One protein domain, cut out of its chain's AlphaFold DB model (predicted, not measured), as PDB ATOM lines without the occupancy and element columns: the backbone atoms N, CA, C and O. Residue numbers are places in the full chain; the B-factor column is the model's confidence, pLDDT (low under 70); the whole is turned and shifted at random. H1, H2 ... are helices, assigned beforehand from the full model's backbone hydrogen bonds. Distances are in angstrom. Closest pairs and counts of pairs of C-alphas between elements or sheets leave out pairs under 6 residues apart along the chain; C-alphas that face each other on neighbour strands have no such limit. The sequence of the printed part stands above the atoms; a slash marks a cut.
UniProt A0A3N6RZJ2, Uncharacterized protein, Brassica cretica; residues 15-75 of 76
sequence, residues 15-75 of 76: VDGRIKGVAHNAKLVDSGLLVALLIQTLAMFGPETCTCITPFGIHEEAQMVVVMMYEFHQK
ATOM      1  N   VAL A  15     -33.590 -33.824  38.237       38.66
ATOM      2  CA  VAL A  15     -32.782 -34.794  37.470       38.66
ATOM      3  C   VAL A  15     -31.530 -34.086  36.955       38.66
ATOM      4  O   VAL A  15     -31.646 -33.117  36.208       38.66
ATOM      5  N   ASP A  16     -30.353 -34.607  37.320       41.47
ATOM      6  CA  ASP A  16     -29.026 -34.219  36.797       41.47
ATOM      7  C   ASP A  16     -28.460 -32.864  37.284       41.47
ATOM      8  O   ASP A  16     -27.819 -32.120  36.543       41.47
ATOM      9  N   GLY A  17     -28.732 -32.482  38.539       49.50
ATOM     10  CA  GLY A  17     -28.185 -31.260  39.159       49.50
ATOM     11  C   GLY A  17     -28.733 -29.939  38.599       49.50
ATOM     12  O   GLY A  17     -28.542 -28.883  39.200       49.50
ATOM     13  N   ARG A  18     -29.468 -29.984  37.483       49.34
ATOM     14  CA  ARG A  18     -30.286 -28.883  36.973       49.34
ATOM     15  C   ARG A  18     -31.715 -29.046  37.466       49.34
ATOM     16  O   ARG A  18     -32.385 -30.031  37.166       49.34
ATOM     17  N   ILE A  19     -32.197 -28.043  38.187       58.91
ATOM     18  CA  ILE A  19     -33.599 -27.963  38.592       58.91
ATOM     19  C   ILE A  19     -34.431 -27.753  37.316       58.91
ATOM     20  O   ILE A  19     -34.367 -26.694  36.684       58.91
ATOM     21  N   LYS A  20     -35.172 -28.780  36.885       55.75
ATOM     22  CA  LYS A  20     -36.095 -28.683  35.746       55.75
ATOM     23  C   LYS A  20     -37.329 -27.882  36.162       55.75
ATOM     24  O   LYS A  20     -37.829 -28.057  37.264       55.75
ATOM     25  N   GLY A  21     -37.821 -27.017  35.273       61.22
ATOM     26  CA  GLY A  21     -39.025 -26.211  35.519       61.22
ATOM     27  C   GLY A  21     -38.773 -24.816  36.094       61.22
ATOM     28  O   GLY A  21     -39.735 -24.094  36.328       61.22
ATOM     29  N   VAL A  22     -37.514 -24.396  36.279       63.47
ATOM     30  CA  VAL A  22     -37.208 -22.986  36.574       63.47
ATOM     31  C   VAL A  22     -37.579 -22.136  35.363       63.47
ATOM     32  O   VAL A  22     -37.161 -22.415  34.236       63.47
ATOM     33  N   ALA A  23     -38.385 -21.105  35.592       66.31
ATOM     34  CA  ALA A  23     -38.883 -20.273  34.517       66.31
ATOM     35  C   ALA A  23     -37.755 -19.487  33.825       66.31
ATOM     36  O   ALA A  23     -36.859 -18.938  34.467       66.31
ATOM     37  N   HIS A  24     -37.810 -19.420  32.492       68.31
ATOM     38  CA  HIS A  24     -36.829 -18.682  31.706       68.31
ATOM     39  C   HIS A  24     -37.019 -17.172  31.888       68.31
ATOM     40  O   HIS A  24     -38.096 -16.635  31.625       68.31
ATOM     41  N   ASN A  25     -35.961 -16.480  32.306       64.62
ATOM     42  CA  ASN A  25     -35.969 -15.029  32.413       64.62
ATOM     43  C   ASN A  25     -35.564 -14.391  31.079       64.62
ATOM     44  O   ASN A  25     -34.400 -14.442  30.692       64.62
ATOM     45  N   ALA A  26     -36.525 -13.765  30.399       65.31
ATOM     46  CA  ALA A  26     -36.292 -13.052  29.144       65.31
ATOM     47  C   ALA A  26     -35.637 -11.665  29.333       65.31
ATOM     48  O   ALA A  26     -35.190 -11.056  28.362       65.31
ATOM     49  N   LYS A  27     -35.587 -11.142  30.565       67.25
ATOM     50  CA  LYS A  27     -35.070  -9.810  30.891       67.25
ATOM     51  C   LYS A  27     -33.730  -9.920  31.611       67.25
ATOM     52  O   LYS A  27     -33.656 -10.225  32.797       67.25
ATOM     53  N   LEU A  28     -32.653  -9.593  30.900       68.31
ATOM     54  CA  LEU A  28     -31.285  -9.644  31.433       68.31
ATOM     55  C   LEU A  28     -31.090  -8.784  32.694       68.31
ATOM     56  O   LEU A  28     -30.320  -9.168  33.571       68.31
ATOM     57  N   VAL A  29     -31.811  -7.664  32.816       68.88
ATOM     58  CA  VAL A  29     -31.751  -6.766  33.987       68.88
ATOM     59  C   VAL A  29     -32.223  -7.437  35.283       68.88
ATOM     60  O   VAL A  29     -31.716  -7.132  36.357       68.88
ATOM     61  N   ASP A  30     -33.116  -8.418  35.176       70.69
ATOM     62  CA  ASP A  30     -33.724  -9.110  36.314       70.69
ATOM     63  C   ASP A  30     -32.907 -10.348  36.747       70.69
ATOM     64  O   ASP A  30     -33.263 -11.048  37.697       70.69
ATOM     65  N   SER A  31     -31.800 -10.643  36.050       73.69
ATOM     66  CA  SER A  31     -30.995 -11.854  36.265       73.69
ATOM     67  C   SER A  31     -30.346 -11.904  37.652       73.69
ATOM     68  O   SER A  31     -30.397 -12.945  38.305       73.69
ATOM     69  N   GLY A  32     -29.795 -10.788  38.137       77.69
ATOM     70  CA  GLY A  32     -29.154 -10.726  39.456       77.69
ATOM     71  C   GLY A  32     -30.132 -10.994  40.601       77.69
ATOM     72  O   GLY A  32     -29.836 -11.774  41.507       77.69
ATOM     73  N   LEU A  33     -31.329 -10.409  40.529       79.12
ATOM     74  CA  LEU A  33     -32.362 -10.613  41.542       79.12
ATOM     75  C   LEU A  33     -32.927 -12.035  41.503       79.12
ATOM     76  O   LEU A  33     -33.108 -12.650  42.551       79.12
ATOM     77  N   LEU A  34     -33.142 -12.588  40.308       77.75
ATOM     78  CA  LEU A  34     -33.574 -13.976  40.161       77.75
ATOM     79  C   LEU A  34     -32.576 -14.950  40.797       77.75
ATOM     80  O   LEU A  34     -32.986 -15.884  41.482       77.75
ATOM     81  N   VAL A  35     -31.273 -14.723  40.613       81.62
ATOM     82  CA  VAL A  35     -30.226 -15.533  41.251       81.62
ATOM     83  C   VAL A  35     -30.299 -15.423  42.772       81.62
ATOM     84  O   VAL A  35     -30.263 -16.448  43.451       81.62
ATOM     85  N   ALA A  36     -30.453 -14.215  43.320       82.19
ATOM     86  CA  ALA A  36     -30.593 -14.026  44.764       82.19
ATOM     87  C   ALA A  36     -31.821 -14.768  45.326       82.19
ATOM     88  O   ALA A  36     -31.706 -15.471  46.331       82.19
ATOM     89  N   LEU A  37     -32.966 -14.686  44.640       78.81
ATOM     90  CA  LEU A  37     -34.194 -15.393  45.013       78.81
ATOM     91  C   LEU A  37     -34.037 -16.917  44.926       78.81
ATOM     92  O   LEU A  37     -34.496 -17.629  45.820       78.81
ATOM     93  N   LEU A  38     -33.361 -17.428  43.892       78.44
ATOM     94  CA  LEU A  38     -33.068 -18.856  43.739       78.44
ATOM     95  C   LEU A  38     -32.154 -19.366  44.856       78.44
ATOM     96  O   LEU A  38     -32.443 -20.407  45.436       78.44
ATOM     97  N   ILE A  39     -31.089 -18.633  45.197       82.62
ATOM     98  CA  ILE A  39     -30.170 -19.004  46.286       82.62
ATOM     99  C   ILE A  39     -30.906 -19.011  47.630       82.62
ATOM    100  O   ILE A  39     -30.773 -19.966  48.395       82.62
ATOM    101  N   GLN A  40     -31.705 -17.980  47.914       82.81
ATOM    102  CA  GLN A  40     -32.485 -17.899  49.152       82.81
ATOM    103  C   GLN A  40     -33.519 -19.023  49.252       82.81
ATOM    104  O   GLN A  40     -33.630 -19.670  50.292       82.81
ATOM    105  N   THR A  41     -34.252 -19.283  48.171       79.00
ATOM    106  CA  THR A  41     -35.276 -20.336  48.134       79.00
ATOM    107  C   THR A  41     -34.642 -21.713  48.287       79.00
ATOM    108  O   THR A  41     -35.094 -22.497  49.118       79.00
ATOM    109  N   LEU A  42     -33.532 -21.964  47.587       80.94
ATOM    110  CA  LEU A  42     -32.751 -23.190  47.722       80.94
ATOM    111  C   LEU A  42     -32.281 -23.407  49.167       80.94
ATOM    112  O   LEU A  42     -32.403 -24.515  49.685       80.94
ATOM    113  N   ALA A  43     -31.769 -22.362  49.822       79.75
ATOM    114  CA  ALA A  43     -31.260 -22.445  51.189       79.75
ATOM    115  C   ALA A  43     -32.363 -22.679  52.237       79.75
ATOM    116  O   ALA A  43     -32.119 -23.360  53.230       79.75
ATOM    117  N   MET A  44     -33.561 -22.120  52.038       79.44
ATOM    118  CA  MET A  44     -34.648 -22.183  53.028       79.44
ATOM    119  C   MET A  44     -35.604 -23.359  52.823       79.44
ATOM    120  O   MET A  44     -36.123 -23.904  53.793       79.44
ATOM    121  N   PHE A  45     -35.864 -23.729  51.571       80.00
ATOM    122  CA  PHE A  45     -36.948 -24.642  51.202       80.00
ATOM    123  C   PHE A  45     -36.493 -25.800  50.305       80.00
ATOM    124  O   PHE A  45     -37.300 -26.667  49.964       80.00
ATOM    125  N   GLY A  46     -35.209 -25.837  49.940       78.62
ATOM    126  CA  GLY A  46     -34.640 -26.858  49.073       78.62
ATOM    127  C   GLY A  46     -34.854 -26.590  47.576       78.62
ATOM    128  O   GLY A  46     -35.478 -25.610  47.178       78.62
ATOM    129  N   PRO A  47     -34.306 -27.453  46.709       75.62
ATOM    130  CA  PRO A  47     -34.272 -27.222  45.264       75.62
ATOM    131  C   PRO A  47     -35.644 -27.290  44.584       75.62
ATOM    132  O   PRO A  47     -35.853 -26.630  43.569       75.62
ATOM    133  N   GLU A  48     -36.601 -28.042  45.127       76.62
ATOM    134  CA  GLU A  48     -37.886 -28.259  44.447       76.62
ATOM    135  C   GLU A  48     -38.754 -26.997  44.388       76.62
ATOM    136  O   GLU A  48     -39.452 -26.752  43.403       76.62
ATOM    137  N   THR A  49     -38.646 -26.133  45.396       73.50
ATOM    138  CA  THR A  49     -39.373 -24.858  45.472       73.50
ATOM    139  C   THR A  49     -38.802 -23.783  44.548       73.50
ATOM    140  O   THR A  49     -39.515 -22.842  44.205       73.50
ATOM    141  N   CYS A  50     -37.572 -23.938  44.046       73.44
ATOM    142  CA  CYS A  50     -36.988 -23.017  43.063       73.44
ATOM    143  C   CYS A  50     -37.775 -22.970  41.743       73.44
ATOM    144  O   CYS A  50     -37.742 -21.962  41.040       73.44
ATOM    145  N   THR A  51     -38.504 -24.037  41.404       74.56
ATOM    146  CA  THR A  51     -39.354 -24.103  40.200       74.56
ATOM    147  C   THR A  51     -40.572 -23.194  40.264       74.56
ATOM    148  O   THR A  51     -41.134 -22.823  39.236       74.56
ATOM    149  N   CYS A  52     -40.970 -22.804  41.472       72.69
ATOM    150  CA  CYS A  52     -42.133 -21.966  41.701       72.69
ATOM    151  C   CYS A  52     -41.820 -20.469  41.558       72.69
ATOM    152  O   CYS A  52     -42.733 -19.641  41.568       72.69
ATOM    153  N   ILE A  53     -40.543 -20.108  41.397       71.81
ATOM    154  CA  ILE A  53     -40.129 -18.733  41.131       71.81
ATOM    155  C   ILE A  53     -40.446 -18.413  39.670       71.81
ATOM    156  O   ILE A  53     -39.831 -18.947  38.744       71.81
ATOM    157  N   THR A  54     -41.416 -17.523  39.464       68.12
ATOM    158  CA  THR A  54     -41.823 -17.077  38.129       68.12
ATOM    159  C   THR A  54     -41.234 -15.702  37.803       68.12
ATOM    160  O   THR A  54     -41.100 -14.861  38.694       68.12
ATOM    161  N   PRO A  55     -40.912 -15.408  36.528       64.38
ATOM    162  CA  PRO A  55     -40.247 -14.168  36.153       64.38
ATOM    163  C   PRO A  55     -41.198 -12.968  36.174       64.38
ATOM    164  O   PRO A  55     -40.760 -11.823  36.207       64.38
ATOM    165  N   PHE A  56     -42.507 -13.232  36.159       64.44
ATOM    166  CA  PHE A  56     -43.554 -12.217  36.094       64.44
ATOM    167  C   PHE A  56     -43.636 -11.348  37.358       64.44
ATOM    168  O   PHE A  56     -44.030 -10.194  37.246       64.44
ATOM    169  N   GLY A  57     -43.213 -11.857  38.523       64.44
ATOM    170  CA  GLY A  57     -43.211 -11.115  39.793       64.44
ATOM    171  C   GLY A  57     -41.865 -10.491  40.181       64.44
ATOM    172  O   GLY A  57     -41.781  -9.827  41.210       64.44
ATOM    173  N   ILE A  58     -40.802 -10.677  39.383       72.25
ATOM    174  CA  ILE A  58     -39.447 -10.242  39.775       72.25
ATOM    175  C   ILE A  58     -39.373  -8.720  39.958       72.25
ATOM    176  O   ILE A  58     -38.670  -8.247  40.844       72.25
ATOM    177  N   HIS A  59     -40.119  -7.942  39.169       68.69
ATOM    178  CA  HIS A  59     -40.094  -6.482  39.274       68.69
ATOM    179  C   HIS A  59     -40.700  -5.966  40.591       68.69
ATOM    180  O   HIS A  59     -40.163  -5.042  41.196       68.69
ATOM    181  N   GLU A  60     -41.791  -6.576  41.053       72.69
ATOM    182  CA  GLU A  60     -42.438  -6.221  42.323       72.69
ATOM    183  C   GLU A  60     -41.558  -6.627  43.513       72.69
ATOM    184  O   GLU A  60     -41.340  -5.840  44.436       72.69
ATOM    185  N   GLU A  61     -40.951  -7.815  43.445       72.94
ATOM    186  CA  GLU A  61     -39.962  -8.260  44.432       72.94
ATOM    187  C   GLU A  61     -38.719  -7.352  44.435       72.94
ATOM    188  O   GLU A  61     -38.189  -7.042  45.500       72.94
ATOM    189  N   ALA A  62     -38.288  -6.837  43.276       73.25
ATOM    190  CA  ALA A  62     -37.172  -5.894  43.191       73.25
ATOM    191  C   ALA A  62     -37.456  -4.617  43.980       73.25
ATOM    192  O   ALA A  62     -36.604  -4.151  44.738       73.25
ATOM    193  N   GLN A  63     -38.663  -4.070  43.832       76.00
ATOM    194  CA  GLN A  63     -39.082  -2.878  44.562       76.00
ATOM    195  C   GLN A  63     -39.112  -3.135  46.073       76.00
ATOM    196  O   GLN A  63     -38.585  -2.325  46.837       76.00
ATOM    197  N   MET A  64     -39.643  -4.278  46.515       77.12
ATOM    198  CA  MET A  64     -39.654  -4.638  47.938       77.12
ATOM    199  C   MET A  64     -38.244  -4.833  48.509       77.12
ATOM    200  O   MET A  64     -37.969  -4.376  49.619       77.12
ATOM    201  N   VAL A  65     -37.333  -5.460  47.759       77.38
ATOM    202  CA  VAL A  65     -35.931  -5.622  48.175       77.38
ATOM    203  C   VAL A  65     -35.244  -4.266  48.318       77.38
ATOM    204  O   VAL A  65     -34.550  -4.048  49.309       77.38
ATOM    205  N   VAL A  66     -35.473  -3.333  47.392       79.81
ATOM    206  CA  VAL A  66     -34.925  -1.969  47.478       79.81
ATOM    207  C   VAL A  66     -35.436  -1.242  48.725       79.81
ATOM    208  O   VAL A  66     -34.635  -0.648  49.447       79.81
ATOM    209  N   VAL A  67     -36.737  -1.326  49.021       81.44
ATOM    210  CA  VAL A  67     -37.322  -0.733  50.238       81.44
ATOM    211  C   VAL A  67     -36.704  -1.347  51.492       81.44
ATOM    212  O   VAL A  67     -36.250  -0.622  52.371       81.44
ATOM    213  N   MET A  68     -36.601  -2.675  51.553       81.69
ATOM    214  CA  MET A  68     -35.999  -3.375  52.688       81.69
ATOM    215  C   MET A  68     -34.521  -3.002  52.889       81.69
ATOM    216  O   MET A  68     -34.086  -2.814  54.025       81.69
ATOM    217  N   MET A  69     -33.737  -2.877  51.812       79.19
ATOM    218  CA  MET A  69     -32.339  -2.434  51.887       79.19
ATOM    219  C   MET A  69     -32.232  -0.993  52.390       79.19
ATOM    220  O   MET A  69     -31.357  -0.694  53.202       79.19
ATOM    221  N   TYR A  70     -33.129  -0.114  51.941       80.75
ATOM    222  CA  TYR A  70     -33.194   1.263  52.420       80.75
ATOM    223  C   TYR A  70     -33.535   1.321  53.913       80.75
ATOM    224  O   TYR A  70     -32.822   1.968  54.671       80.75
ATOM    225  N   GLU A  71     -34.556   0.592  54.367       83.81
ATOM    226  CA  GLU A  71     -34.911   0.508  55.790       83.81
ATOM    227  C   GLU A  71     -33.784  -0.078  56.644       83.81
ATOM    228  O   GLU A  71     -33.547   0.386  57.757       83.81
ATOM    229  N   PHE A  72     -33.074  -1.090  56.139       81.06
ATOM    230  CA  PHE A  72     -31.915  -1.652  56.828       81.06
ATOM    231  C   PHE A  72     -30.781  -0.631  56.946       81.06
ATOM    232  O   PHE A  72     -30.174  -0.524  58.003       81.06
ATOM    233  N   HIS A  73     -30.528   0.149  55.894       82.00
ATOM    234  CA  HIS A  73     -29.545   1.231  55.926       82.00
ATOM    235  C   HIS A  73     -29.949   2.380  56.866       82.00
ATOM    236  O   HIS A  73     -29.086   3.014  57.462       82.00
ATOM    237  N   GLN A  74     -31.250   2.649  56.998       81.62
ATOM    238  CA  GLN A  74     -31.797   3.668  57.900       81.62
ATOM    239  C   GLN A  74     -31.826   3.221  59.370       81.62
ATOM    240  O   GLN A  74     -32.036   4.057  60.251       81.62
ATOM    241  N   LYS A  75     -31.641   1.926  59.665       59.84
ATOM    242  CA  LYS A  75     -31.493   1.456  61.046       59.84
ATOM    243  C   LYS A  75     -30.102   1.853  61.569       59.84
ATOM    244  O   LYS A  75     -29.118   1.496  60.922       59.84
TER     245      LYS A  75
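This is residues 15 to 75 of the 76 residues of an uncharacterized protein of Brassica cretica (UniProt A0A3N6RZJ2). Helices H1 and H3 meet near their first residues as an L; short H2 packs on H1, and residues 66 to 75 stick out. The printed part has 61 residues, all helix in class, in the order H1, H2, H3. It is only just loose, close to compact; its radius of gyration of the C-alphas is 13.0 A and its spans are 44 by 25 by 14 A.

Past residues 15 to 27, find C-alpha 28 at (-31.285, -9.644, 31.433); H1 runs 25.5 A to residue 45. H2 is residues 47 to 52. H3, residues 55 to 74, runs 29.4 A to C-alpha 74 at (-31.797, 3.668, 57.900).

Residues 38 to 42 of H1 alone touch H2 at a steep tilt of 49 degrees; the closest C-alphas, Leu 38 and Cys 50, are 5.8 A apart. Residues 30 to 34 alone touch H3, about perpendicular at 79 degrees; the closest C-alphas, Asp 30 and Ile 58, are 6.8 A apart. H2 has 0 of 2 O i to N i+4 pairs within hydrogen-bond range, and 2 of 3 O i to N i+3.

The printed part has no cut; both links are tight, and pLDDT is under 70 in 21 residues, among them 15 to 29.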